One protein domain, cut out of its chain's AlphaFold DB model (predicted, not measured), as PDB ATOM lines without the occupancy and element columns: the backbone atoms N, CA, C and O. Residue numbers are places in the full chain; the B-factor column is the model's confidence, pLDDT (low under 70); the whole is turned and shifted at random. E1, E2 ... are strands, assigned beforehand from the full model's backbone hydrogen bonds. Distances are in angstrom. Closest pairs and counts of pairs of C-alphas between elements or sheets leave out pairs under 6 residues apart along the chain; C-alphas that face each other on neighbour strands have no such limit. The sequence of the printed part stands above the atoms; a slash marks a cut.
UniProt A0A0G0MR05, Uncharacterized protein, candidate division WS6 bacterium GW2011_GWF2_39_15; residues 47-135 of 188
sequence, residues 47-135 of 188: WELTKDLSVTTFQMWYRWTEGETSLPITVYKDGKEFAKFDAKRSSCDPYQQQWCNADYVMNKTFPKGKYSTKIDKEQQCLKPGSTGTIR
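What this domain is: This is residues 47 to 135 of the 188 residues of an uncharacterized protein of candidate division WS6 bacterium GW2011_GWF2_39_15 (UniProt A0A0G0MR05). One antiparallel sheet of six strands curls back on itself into an incompletely closed barrel: E1, E6 and E3 face E5 and E2 across it, with E4 as the hinge. E7 lies by the end of edge strand E2, and residues 134 to 135 pair with E2. The printed part has 89 residues, with seven named strands, E1 to E7 along the chain, and no named helix: all strand. The sheet's order is E1, E6, E3, E4, E5, E2. It is compact, radius of gyration of the C-alphas 13.1 A, spanning 35 by 30 by 22 A.

How they stand to each other: Edge strand E1, residues 47 to 49, is antiparallel to E6, residues 113 to 119, at 142 degrees, with N 47 and O 115 2.9 A apart. E2, residues 53 to 63, bends by 73 degrees at residue 56. E3, residues 70 to 77, E4, residues 80 to 92, and E5, residues 99 to 110, form a meander, each strand the antiparallel neighbour of the one before, and two hairpins. N 73 and O 85 are 2.8 A apart, N 90 and O 101 2.9 A. E6 is beside E3, with N 76 and O 116 2.8 A apart; E5 is beside E2, with N 58 and O 104 2.9 A apart. E2 E3 E4 E5 and E3 E4 E5 E6 are Greek keys, a meander whose remaining strand pairs with its far end. E7, residues 124 to 126, pairs with no named strand; its closest C-alpha pair with E2 is Tyr 62 and Gln 124, 4.5 A.

Where its parts are: E1 begins at C-alpha 47 (-45.205, -25.338, 30.312). E4 is 31.2 A long, E2 26.7 A, E5 26.3 A. E7 ends at C-alpha 126 (-42.900, -22.294, 18.609).

The domain as a whole: The C-alphas farthest apart, Lys 51 and Glu 66, are 37.6 A apart. The printed part has no cut, no link is long, and no printed residue is under 70 in pLDDT.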
ATOM      1  N   TRP A  47     -43.985 -25.992  29.845       98.25
ATOM      2  CA  TRP A  47     -45.205 -25.338  30.312       98.25
ATOM      3  C   TRP A  47     -45.472 -25.631  31.792       98.25
ATOM      4  O   TRP A  47     -44.964 -26.597  32.359       98.25
ATOM      5  N   GLU A  48     -46.263 -24.782  32.446       98.12
ATOM      6  CA  GLU A  48     -46.556 -24.898  33.877       98.12
ATOM      7  C   GLU A  48     -48.057 -24.799  34.141       98.12
ATOM      8  O   GLU A  48     -48.742 -23.905  33.644       98.12
ATOM      9  N   LEU A  49     -48.564 -25.716  34.964       98.19
ATOM     10  CA  LEU A  49     -49.923 -25.666  35.485       98.19
ATOM     11  C   LEU A  49     -49.926 -25.075  36.889       98.19
ATOM     12  O   LEU A  49     -49.264 -25.587  37.791       98.19
ATOM     13  N   THR A  50     -50.747 -24.049  37.099       97.12
ATOM     14  CA  THR A  50     -50.919 -23.394  38.408       97.12
ATOM     15  C   THR A  50     -51.961 -24.079  39.300       97.12
ATOM     16  O   THR A  50     -52.044 -23.789  40.495       97.12
ATOM     17  N   LYS A  51     -52.742 -25.010  38.742       96.69
ATOM     18  CA  LYS A  51     -53.806 -25.772  39.412       96.69
ATOM     19  C   LYS A  51     -53.938 -27.166  38.804       96.69
ATOM     20  O   LYS A  51     -53.479 -27.399  37.690       96.69
ATOM     21  N   ASP A  52     -54.585 -28.064  39.535       97.38
ATOM     22  CA  ASP A  52     -54.864 -29.417  39.063       97.38
ATOM     23  C   ASP A  52     -55.990 -29.381  38.015       97.38
ATOM     24  O   ASP A  52     -57.023 -28.731  38.207       97.38
ATOM     25  N   LEU A  53     -55.804 -30.088  36.903       97.06
ATOM     26  CA  LEU A  53     -56.752 -30.138  35.790       97.06
ATOM     27  C   LEU A  53     -57.210 -31.572  35.540       97.06
ATOM     28  O   LEU A  53     -56.391 -32.486  35.460       97.06
ATOM     29  N   SER A  54     -58.510 -31.776  35.365       96.25
ATOM     30  CA  SER A  54     -59.058 -33.002  34.787       96.25
ATOM     31  C   SER A  54     -59.095 -32.825  33.275       96.25
ATOM     32  O   SER A  54     -59.994 -32.171  32.750       96.25
ATOM     33  N   VAL A  55     -58.084 -33.362  32.594       96.88
ATOM     34  CA  VAL A  55     -57.920 -33.237  31.144       96.88
ATOM     35  C   VAL A  55     -58.688 -34.358  30.457       96.88
ATOM     36  O   VAL A  55     -58.521 -35.521  30.832       96.88
ATOM     37  N   THR A  56     -59.508 -33.980  29.476       97.00
ATOM     38  CA  THR A  56     -60.273 -34.849  28.564       97.00
ATOM     39  C   THR A  56     -59.627 -34.932  27.178       97.00
ATOM     40  O   THR A  56     -59.701 -35.963  26.508       97.00
ATOM     41  N   THR A  57     -58.956 -33.858  26.748       97.69
ATOM     42  CA  THR A  57     -58.249 -33.804  25.464       97.69
ATOM     43  C   THR A  57     -56.943 -33.030  25.598       97.69
ATOM     44  O   THR A  57     -56.913 -31.909  26.111       97.69
ATOM     45  N   PHE A  58     -55.865 -33.629  25.103       98.50
ATOM     46  CA  PHE A  58     -54.585 -32.974  24.860       98.50
ATOM     47  C   PHE A  58     -54.504 -32.580  23.389       98.50
ATOM     48  O   PHE A  58     -54.768 -33.411  22.521       98.50
ATOM     49  N   GLN A  59     -54.116 -31.341  23.108       98.44
ATOM     50  CA  GLN A  59     -53.966 -30.832  21.751       98.44
ATOM     51  C   GLN A  59     -52.623 -30.117  21.586       98.44
ATOM     52  O   GLN A  59     -52.192 -29.356  22.453       98.44
ATOM     53  N   MET A  60     -51.996 -30.316  20.432       98.31
ATOM     54  CA  MET A  60     -50.792 -29.597  20.013       98.31
ATOM     55  C   MET A  60     -50.964 -29.026  18.605       98.31
ATOM     56  O   MET A  60     -51.519 -29.687  17.728       98.31
ATOM     57  N   TRP A  61     -50.451 -27.815  18.374       97.69
ATOM     58  CA  TRP A  61     -50.405 -27.225  17.033       97.69
ATOM     59  C   TRP A  61     -49.161 -27.692  16.278       97.69
ATOM     60  O   TRP A  61     -48.031 -27.360  16.655       97.69
ATOM     61  N   TYR A  62     -49.373 -28.480  15.226       98.12
ATOM     62  CA  TYR A  62     -48.323 -29.258  14.577       98.12
ATOM     63  C   TYR A  62     -48.361 -29.121  13.056       98.12
ATOM     64  O   TYR A  62     -49.434 -29.066  12.444       98.12
ATOM     65  N   ARG A  63     -47.180 -29.097  12.437       98.00
ATOM     66  CA  ARG A  63     -47.015 -29.117  10.986       98.00
ATOM     67  C   ARG A  63     -46.868 -30.554  10.492       98.00
ATOM     68  O   ARG A  63     -45.791 -31.138  10.524       98.00
ATOM     69  N   TRP A  64     -47.967 -31.103  10.000       98.25
ATOM     70  CA  TRP A  64     -48.062 -32.455   9.468       98.25
ATOM     71  C   TRP A  64     -47.356 -32.592   8.120       98.25
ATOM     72  O   TRP A  64     -47.526 -31.763   7.219       98.25
ATOM     73  N   THR A  65     -46.616 -33.684   7.962       97.00
ATOM     74  CA  THR A  65     -46.065 -34.102   6.666       97.00
ATOM     75  C   THR A  65     -47.161 -34.755   5.816       97.00
ATOM     76  O   THR A  65     -48.179 -35.233   6.325       97.00
ATOM     77  N   GLU A  66     -46.980 -34.790   4.497       95.44
ATOM     78  CA  GLU A  66     -47.876 -35.525   3.603       95.44
ATOM     79  C   GLU A  66     -47.983 -37.007   4.014       95.44
ATOM     80  O   GLU A  66     -46.984 -37.655   4.318       95.44
ATOM     81  N   GLY A  67     -49.212 -37.532   4.072       95.94
ATOM     82  CA  GLY A  67     -49.501 -38.911   4.491       95.94
ATOM     83  C   GLY A  67     -49.397 -39.187   6.000       95.94
ATOM     84  O   GLY A  67     -49.819 -40.249   6.454       95.94
ATOM     85  N   GLU A  68     -48.889 -38.245   6.798       97.62
ATOM     86  CA  GLU A  68     -48.788 -38.385   8.252       97.62
ATOM     87  C   GLU A  68     -50.171 -38.221   8.910       97.62
ATOM     88  O   GLU A  68     -50.913 -37.274   8.625       97.62
ATOM     89  N   THR A  69     -50.534 -39.169   9.779       97.69
ATOM     90  CA  THR A  69     -51.859 -39.235  10.441       97.69
ATOM     91  C   THR A  69     -51.787 -39.456  11.953       97.69
ATOM     92  O   THR A  69     -52.792 -39.313  12.652       97.69
ATOM     93  N   SER A  70     -50.602 -39.794  12.467       98.31
ATOM     94  CA  SER A  70     -50.333 -40.019  13.882       98.31
ATOM     95  C   SER A  70     -49.027 -39.341  14.294       98.31
ATOM     96  O   SER A  70     -48.086 -39.325  13.505       98.31
ATOM     97  N   LEU A  71     -48.970 -38.838  15.525       98.62
ATOM     98  CA  LEU A  71     -47.797 -38.195  16.115       98.62
ATOM     99  C   LEU A  71     -47.533 -38.782  17.512       98.62
ATOM    100  O   LEU A  71     -48.353 -38.561  18.408       98.62
ATOM    101  N   PRO A  72     -46.422 -39.513  17.718       98.62
ATOM    102  CA  PRO A  72     -46.000 -39.949  19.044       98.62
ATOM    103  C   PRO A  72     -45.588 -38.749  19.898       98.62
ATOM    104  O   PRO A  72     -44.792 -37.912  19.471       98.62
ATOM    105  N   ILE A  73     -46.121 -38.670  21.114       98.75
ATOM    106  CA  ILE A  73     -45.873 -37.584  22.062       98.75
ATOM    107  C   ILE A  73     -45.501 -38.186  23.408       98.75
ATOM    108  O   ILE A  73     -46.174 -39.092  23.908       98.75
ATOM    109  N   THR A  74     -44.454 -37.640  24.025       98.88
ATOM    110  CA  THR A  74     -44.112 -37.933  25.420       98.88
ATOM    111  C   THR A  74     -44.238 -36.665  26.251       98.88
ATOM    112  O   THR A  74     -43.657 -35.634  25.923       98.88
ATOM    113  N   VAL A  75     -45.005 -36.739  27.334       98.81
ATOM    114  CA  VAL A  75     -45.167 -35.667  28.316       98.81
ATOM    115  C   VAL A  75     -44.376 -36.040  29.560       98.81
ATOM    116  O   VAL A  75     -44.571 -37.119  30.125       98.81
ATOM    117  N   TYR A  76     -43.529 -35.128  30.017       98.88
ATOM    118  CA  TYR A  76     -42.763 -35.251  31.246       98.88
ATOM    119  C   TYR A  76     -43.328 -34.315  32.307       98.88
ATOM    120  O   TYR A  76     -43.731 -33.196  32.000       98.88
ATOM    121  N   LYS A  77     -43.326 -34.757  33.564       98.69
ATOM    122  CA  LYS A  77     -43.592 -33.925  34.739       98.69
ATOM    123  C   LYS A  77     -42.359 -33.951  35.625       98.69
ATOM    124  O   LYS A  77     -41.913 -35.031  36.015       98.69
ATOM    125  N   ASP A  78     -41.808 -32.780  35.930       96.81
ATOM    126  CA  ASP A  78     -40.589 -32.653  36.742       96.81
ATOM    127  C   ASP A  78     -39.441 -33.567  36.232       96.81
ATOM    128  O   ASP A  78     -38.751 -34.232  37.007       96.81
ATOM    129  N   GLY A  79     -39.291 -33.666  34.902       96.94
ATOM    130  CA  GLY A  79     -38.269 -34.477  34.224       96.94
ATOM    131  C   GLY A  79     -38.536 -35.989  34.157       96.94
ATOM    132  O   GLY A  79     -37.720 -36.725  33.607       96.94
ATOM    133  N   LYS A  80     -39.660 -36.481  34.691       98.38
ATOM    134  CA  LYS A  80     -40.052 -37.901  34.628       98.38
ATOM    135  C   LYS A  80     -41.182 -38.106  33.636       98.38
ATOM    136  O   LYS A  80     -42.089 -37.283  33.578       98.38
ATOM    137  N   GLU A  81     -41.156 -39.211  32.894       98.69
ATOM    138  CA  GLU A  81     -42.252 -39.559  31.984       98.69
ATOM    139  C   GLU A  81     -43.574 -39.628  32.764       98.69
ATOM    140  O   GLU A  81     -43.709 -40.363  33.744       98.69
ATOM    141  N   PHE A  82     -44.536 -38.812  32.348       98.50
ATOM    142  CA  PHE A  82     -45.855 -38.692  32.962       98.50
ATOM    143  C   PHE A  82     -46.944 -39.346  32.103       98.50
ATOM    144  O   PHE A  82     -47.893 -39.949  32.627       98.50
ATOM    145  N   ALA A  83     -46.820 -39.211  30.782       98.38
ATOM    146  CA  ALA A  83     -47.683 -39.852  29.805       98.38
ATOM    147  C   ALA A  83     -46.953 -40.016  28.468       98.38
ATOM    148  O   ALA A  83     -46.121 -39.188  28.104       98.38
ATOM    149  N   LYS A  84     -47.325 -41.051  27.721       98.62
ATOM    150  CA  LYS A  84     -46.871 -41.293  26.354       98.62
ATOM    151  C   LYS A  84     -48.045 -41.800  25.528       98.62
ATOM    152  O   LYS A  84     -48.770 -42.681  25.991       98.62
ATOM    153  N   PHE A  85     -48.271 -41.209  24.361       98.62
ATOM    154  CA  PHE A  85     -49.439 -41.501  23.528       98.62
ATOM    155  C   PHE A  85     -49.230 -41.079  22.072       98.62
ATOM    156  O   PHE A  85     -48.328 -40.308  21.764       98.62
ATOM    157  N   ASP A  86     -50.101 -41.568  21.190       98.62
ATOM    158  CA  ASP A  86     -50.118 -41.236  19.767       98.62
ATOM    159  C   ASP A  86     -51.304 -40.317  19.449       98.62
ATOM    160  O   ASP A  86     -52.445 -40.777  19.325       98.62
ATOM    161  N   ALA A  87     -51.043 -39.016  19.306       98.62
ATOM    162  CA  ALA A  87     -52.063 -38.055  18.896       98.62
ATOM    163  C   ALA A  87     -52.427 -38.223  17.418       98.62
ATOM    164  O   ALA A  87     -51.608 -38.640  16.595       98.62
ATOM    165  N   LYS A  88     -53.671 -37.894  17.077       98.69
ATOM    166  CA  LYS A  88     -54.218 -38.018  15.726       98.69
ATOM    167  C   LYS A  88     -54.370 -36.660  15.073       98.69
ATOM    168  O   LYS A  88     -54.707 -35.672  15.725       98.69
ATOM    169  N   ARG A  89     -54.143 -36.637  13.762       98.31
ATOM    170  CA  ARG A  89     -54.415 -35.460  12.940       98.31
ATOM    171  C   ARG A  89     -55.902 -35.133  12.993       98.31
ATOM    172  O   ARG A  89     -56.735 -36.000  12.740       98.31
ATOM    173  N   SER A  90     -56.204 -33.887  13.314       97.00
ATOM    174  CA  SER A  90     -57.558 -33.364  13.474       97.00
ATOM    175  C   SER A  90     -57.745 -32.133  12.577       97.00
ATOM    176  O   SER A  90     -57.151 -32.055  11.498       97.00
ATOM    177  N   SER A  91     -58.581 -31.180  12.986       96.25
ATOM    178  CA  SER A  91     -58.881 -29.963  12.234       96.25
ATOM    179  C   SER A  91     -57.613 -29.200  11.835       96.25
ATOM    180  O   SER A  91     -56.748 -28.929  12.674       96.25
ATOM    181  N   CYS A  92     -57.538 -28.831  10.558       96.19
ATOM    182  CA  CYS A  92     -56.447 -28.057   9.978       96.19
ATOM    183  C   CYS A  92     -56.809 -26.578   9.838       96.19
ATOM    184  O   CYS A  92     -57.988 -26.219   9.777       96.19
ATOM    185  N   ASP A  93     -55.786 -25.729   9.747       94.69
ATOM    186  CA  ASP A  93     -55.955 -24.338   9.346       94.69
ATOM    187  C   ASP A  93     -56.531 -24.289   7.917       94.69
ATOM    188  O   ASP A  93     -56.000 -24.950   7.016       94.69
ATOM    189  N   PRO A  94     -57.612 -23.526   7.673       94.81
ATOM    190  CA  PRO A  94     -58.260 -23.488   6.363       94.81
ATOM    191  C   PRO A  94     -57.358 -22.912   5.259       94.81
ATOM    192  O   PRO A  94     -57.537 -23.258   4.090       94.81
ATOM    193  N   TYR A  95     -56.380 -22.079   5.613       94.75
ATOM    194  CA  TYR A  95     -55.440 -21.440   4.692       94.75
ATOM    195  C   TYR A  95     -54.099 -22.175   4.608       94.75
ATOM    196  O   TYR A  95     -53.346 -21.969   3.655       94.75
ATOM    197  N   GLN A  96     -53.783 -23.032   5.582       94.44
ATOM    198  CA  GLN A  96     -52.512 -23.748   5.662       94.44
ATOM    199  C   GLN A  96     -52.731 -25.222   6.030       94.44
ATOM    200  O   GLN A  96     -52.555 -25.630   7.171       94.44
ATOM    201  N   GLN A  97     -53.066 -26.049   5.038       94.38
ATOM    202  CA  GLN A  97     -53.503 -27.445   5.229       94.38
ATOM    203  C   GLN A  97     -52.471 -28.372   5.899       94.38
ATOM    204  O   GLN A  97     -52.824 -29.442   6.397       94.38
ATOM    205  N   GLN A  98     -51.192 -27.990   5.913       96.44
ATOM    206  CA  GLN A  98     -50.144 -28.687   6.658       96.44
ATOM    207  C   GLN A  98     -50.190 -28.416   8.169       96.44
ATOM    208  O   GLN A  98     -49.672 -29.216   8.937       96.44
ATOM    209  N   TRP A  99     -50.780 -27.308   8.612       96.94
ATOM    210  CA  TRP A  99     -50.891 -26.968  10.023       96.94
ATOM    211  C   TRP A  99     -52.224 -27.464  10.566       96.94
ATOM    212  O   TRP A  99     -53.285 -26.989  10.164       96.94
ATOM    213  N   CYS A 100     -52.171 -28.450  11.456       97.62
ATOM    214  CA  CYS A 100     -53.366 -29.046  12.035       97.62
ATOM    215  C   CYS A 100     -53.176 -29.351  13.513       97.62
ATOM    216  O   CYS A 100     -52.058 -29.534  14.004       97.62
ATOM    217  N   ASN A 101     -54.300 -29.483  14.206       97.88
ATOM    218  CA  ASN A 101     -54.319 -29.976  15.570       97.88
ATOM    219  C   ASN A 101     -53.887 -31.450  15.599       97.88
ATOM    220  O   ASN A 101     -54.344 -32.264  14.790       97.88
ATOM    221  N   ALA A 102     -52.995 -31.779  16.528       98.38
ATOM    222  CA  ALA A 102     -52.698 -33.136  16.954       98.38
ATOM    223  C   ALA A 102     -53.453 -33.398  18.259       98.38
ATOM    224  O   ALA A 102     -53.010 -32.961  19.323       98.38
ATOM    225  N   ASP A 103     -54.590 -34.084  18.159       98.38
ATOM    226  CA  ASP A 103     -55.505 -34.313  19.276       98.38
ATOM    227  C   ASP A 103     -55.327 -35.719  19.852       98.38
ATOM    228  O   ASP A 103     -55.211 -36.710  19.123       98.38
ATOM    229  N   TYR A 104     -55.360 -35.823  21.174       98.50
ATOM    230  CA  TYR A 104     -55.447 -37.089  21.882       98.50
ATOM    231  C   TYR A 104     -56.495 -36.993  22.986       98.50
ATOM    232  O   TYR A 104     -56.356 -36.212  23.929       98.50
ATOM    233  N   VAL A 105     -57.544 -37.808  22.874       97.25
ATOM    234  CA  VAL A 105     -58.556 -37.942  23.924       97.25
ATOM    235  C   VAL A 105     -57.947 -38.741  25.068       97.25
ATOM    236  O   VAL A 105     -57.545 -39.893  24.899       97.25
ATOM    237  N   MET A 106     -57.890 -38.136  26.245       94.69
ATOM    238  CA  MET A 106     -57.364 -38.751  27.456       94.69
ATOM    239  C   MET A 106     -58.254 -38.394  28.627       94.69
ATOM    240  O   MET A 106     -58.637 -37.256  28.743       94.69
ATOM    241  N   ASN A 107     -58.540 -39.312  29.543       94.31
ATOM    242  CA  ASN A 107     -59.271 -38.985  30.772       94.31
ATOM    243  C   ASN A 107     -58.294 -39.042  31.943       94.31
ATOM    244  O   ASN A 107     -58.230 -40.043  32.661       94.31
ATOM    245  N   LYS A 108     -57.449 -38.014  32.074       95.81
ATOM    246  CA  LYS A 108     -56.321 -38.022  33.016       95.81
ATOM    247  C   LYS A 108     -56.258 -36.722  33.806       95.81
ATOM    248  O   LYS A 108     -56.360 -35.633  33.253       95.81
ATOM    249  N   THR A 109     -56.027 -36.836  35.108       97.38
ATOM    250  CA  THR A 109     -55.735 -35.675  35.953       97.38
ATOM    251  C   THR A 109     -54.281 -35.255  35.779       97.38
ATOM    252  O   THR A 109     -53.378 -36.080  35.922       97.38
ATOM    253  N   PHE A 110     -54.062 -33.974  35.506       97.88
ATOM    254  CA  PHE A 110     -52.769 -33.307  35.462       97.88
ATOM    255  C   PHE A 110     -52.622 -32.455  36.725       97.88
ATOM    256  O   PHE A 110     -53.272 -31.413  36.827       97.88
ATOM    257  N   PRO A 111     -51.823 -32.891  37.712       98.06
ATOM    258  CA  PRO A 111     -51.542 -32.072  38.883       98.06
ATOM    259  C   PRO A 111     -50.824 -30.774  38.506       98.06
ATOM    260  O   PRO A 111     -50.087 -30.727  37.524       98.06
ATOM    261  N   LYS A 112     -50.947 -29.738  39.332       98.00
ATOM    262  CA  LYS A 112     -50.131 -28.529  39.192       98.00
ATOM    263  C   LYS A 112     -48.632 -28.863  39.183       98.00
ATOM    264  O   LYS A 112     -48.175 -29.800  39.854       98.00
ATOM    265  N   GLY A 113     -47.854 -28.070  38.459       98.25
ATOM    266  CA  GLY A 113     -46.406 -28.228  38.361       98.25
ATOM    267  C   GLY A 113     -45.869 -27.982  36.961       98.25
ATOM    268  O   GLY A 113     -46.593 -27.536  36.070       98.25
ATOM    269  N   LYS A 114     -44.579 -28.277  36.792       98.56
ATOM    270  CA  LYS A 114     -43.852 -28.062  35.545       98.56
ATOM    271  C   LYS A 114     -43.889 -29.302  34.674       98.56
ATOM    272  O   LYS A 114     -43.668 -30.426  35.140       98.56
ATOM    273  N   TYR A 115     -44.123 -29.059  33.402       98.81
ATOM    274  CA  TYR A 115     -44.220 -30.066  32.377       98.81
ATOM    275  C   TYR A 115     -43.303 -29.722  31.217       98.81
ATOM    276  O   TYR A 115     -43.063 -28.553  30.914       98.81
ATOM    277  N   SER A 116     -42.836 -30.764  30.544       98.69
ATOM    278  CA  SER A 116     -42.328 -30.635  29.189       98.69
ATOM    279  C   SER A 116     -42.994 -31.651  28.275       98.69
ATOM    280  O   SER A 116     -43.581 -32.645  28.711       98.69
ATOM    281  N   THR A 117     -42.991 -31.371  26.985       98.69
ATOM    282  CA  THR A 117     -43.529 -32.250  25.950       98.69
ATOM    283  C   THR A 117     -42.480 -32.408  24.877       98.69
ATOM    284  O   THR A 117     -41.881 -31.413  24.488       98.69
ATOM    285  N   LYS A 118     -42.271 -33.643  24.422       98.69
ATOM    286  CA  LYS A 118     -41.311 -33.981  23.379       98.69
ATOM    287  C   LYS A 118     -41.954 -34.802  22.271       98.69
ATOM    288  O   LYS A 118     -42.784 -35.679  22.545       98.69
ATOM    289  N   ILE A 119     -41.520 -34.534  21.048       98.69
ATOM    290  CA  ILE A 119     -41.859 -35.274  19.832       98.69
ATOM    291  C   ILE A 119     -40.593 -35.633  19.052       98.69
ATOM    292  O   ILE A 119     -39.514 -35.127  19.337       98.69
ATOM    293  N   ASP A 120     -40.719 -36.511  18.061       97.69
ATOM    294  CA  ASP A 120     -39.554 -37.031  17.330       97.69
ATOM    295  C   ASP A 120     -38.994 -36.059  16.275       97.69
ATOM    296  O   ASP A 120     -37.857 -36.211  15.833       97.69
ATOM    297  N   LYS A 121     -39.798 -35.089  15.818       97.75
ATOM    298  CA  LYS A 121     -39.435 -34.146  14.750       97.75
ATOM    299  C   LYS A 121     -39.770 -32.716  15.153       97.75
ATOM    300  O   LYS A 121     -40.885 -32.460  15.602       97.75
ATOM    301  N   GLU A 122     -38.869 -31.785  14.849       97.94
ATOM    302  CA  GLU A 122     -39.076 -30.345  15.036       97.94
ATOM    303  C   GLU A 122     -40.130 -29.801  14.060       97.94
ATOM    304  O   GLU A 122     -39.818 -29.312  12.974       97.94
ATOM    305  N   GLN A 123     -41.406 -29.950  14.405       98.19
ATOM    306  CA  GLN A 123     -42.547 -29.541  13.574       98.19
ATOM    307  C   GLN A 123     -43.694 -28.941  14.410       98.19
ATOM    308  O   GLN A 123     -44.751 -28.607  13.871       98.19
ATOM    309  N   GLN A 124     -43.509 -28.773  15.721       98.19
ATOM    310  CA  GLN A 124     -44.441 -28.025  16.559       98.19
ATOM    311  C   GLN A 124     -44.227 -26.519  16.378       98.19
ATOM    312  O   GLN A 124     -43.098 -26.050  16.268       98.19
ATOM    313  N   CYS A 125     -45.315 -25.750  16.387       96.75
ATOM    314  CA  CYS A 125     -45.269 -24.292  16.303       96.75
ATOM    315  C   CYS A 125     -44.738 -23.664  17.601       96.75
ATOM    316  O   CYS A 125     -45.426 -23.704  18.626       96.75
ATOM    317  N   LEU A 126     -43.549 -23.055  17.538       97.25
ATOM    318  CA  LEU A 126     -42.900 -22.294  18.609       97.25
ATOM    319  C   LEU A 126     -43.255 -20.801  18.519       97.25
ATOM    320  O   LEU A 126     -42.845 -20.111  17.576       97.25
ATOM    321  N   LYS A 127     -43.979 -20.283  19.519       95.88
ATOM    322  CA  LYS A 127     -44.252 -18.842  19.644       95.88
ATOM    323  C   LYS A 127     -42.924 -18.094  19.871       95.88
ATOM    324  O   LYS A 127     -42.167 -18.487  20.762       95.88
ATOM    325  N   PRO A 128     -42.624 -17.016  19.120       95.25
ATOM    326  CA  PRO A 128     -41.374 -16.276  19.283       95.25
ATOM    327  C   PRO A 128     -41.125 -15.834  20.734       95.25
ATOM    328  O   PRO A 128     -41.974 -15.185  21.344       95.25
ATOM    329  N   GLY A 129     -39.955 -16.189  21.275       92.88
ATOM    330  CA  GLY A 129     -39.558 -15.865  22.652       92.88
ATOM    331  C   GLY A 129     -40.317 -16.632  23.743       92.88
ATOM    332  O   GLY A 129     -40.335 -16.186  24.887       92.88
ATOM    333  N   SER A 130     -40.978 -17.740  23.401       95.25
ATOM    334  CA  SER A 130     -41.830 -18.506  24.314       95.25
ATOM    335  C   SER A 130     -41.669 -20.017  24.077       95.25
ATOM    336  O   SER A 130     -40.557 -20.479  23.842       95.25
ATOM    337  N   THR A 131     -42.753 -20.782  24.186       96.75
ATOM    338  CA  THR A 131     -42.803 -22.247  24.099       96.75
ATOM    339  C   THR A 131     -43.681 -22.704  22.932       96.75
ATOM    340  O   THR A 131     -44.351 -21.891  22.279       96.75
ATOM    341  N   GLY A 132     -43.658 -24.000  22.626       96.88
ATOM    342  CA  GLY A 132     -44.553 -24.571  21.630       96.88
ATOM    343  C   GLY A 132     -45.998 -24.657  22.124       96.88
ATOM    344  O   GLY A 132     -46.293 -24.663  23.323       96.88
ATOM    345  N   THR A 133     -46.931 -24.690  21.174       96.94
ATOM    346  CA  THR A 133     -48.371 -24.637  21.474       96.94
ATOM    347  C   THR A 133     -48.880 -25.958  22.044       96.94
ATOM    348  O   THR A 133     -48.903 -26.960  21.326       96.94
ATOM    349  N   ILE A 134     -49.337 -25.928  23.297       98.00
ATOM    350  CA  ILE A 134     -50.012 -27.013  24.014       98.00
ATOM    351  C   ILE A 134     -51.333 -26.472  24.552       98.00
ATOM    352  O   ILE A 134     -51.356 -25.461  25.256       98.00
ATOM    353  N   ARG A 135     -52.429 -27.167  24.253       98.19
ATOM    354  CA  ARG A 135     -53.767 -26.852  24.760       98.19
ATOM    355  C   ARG A 135     -54.340 -28.060  25.475       98.19
ATOM    356  O   ARG A 135     -54.235 -29.187  24.993       98.19
TER     357      ARG A 135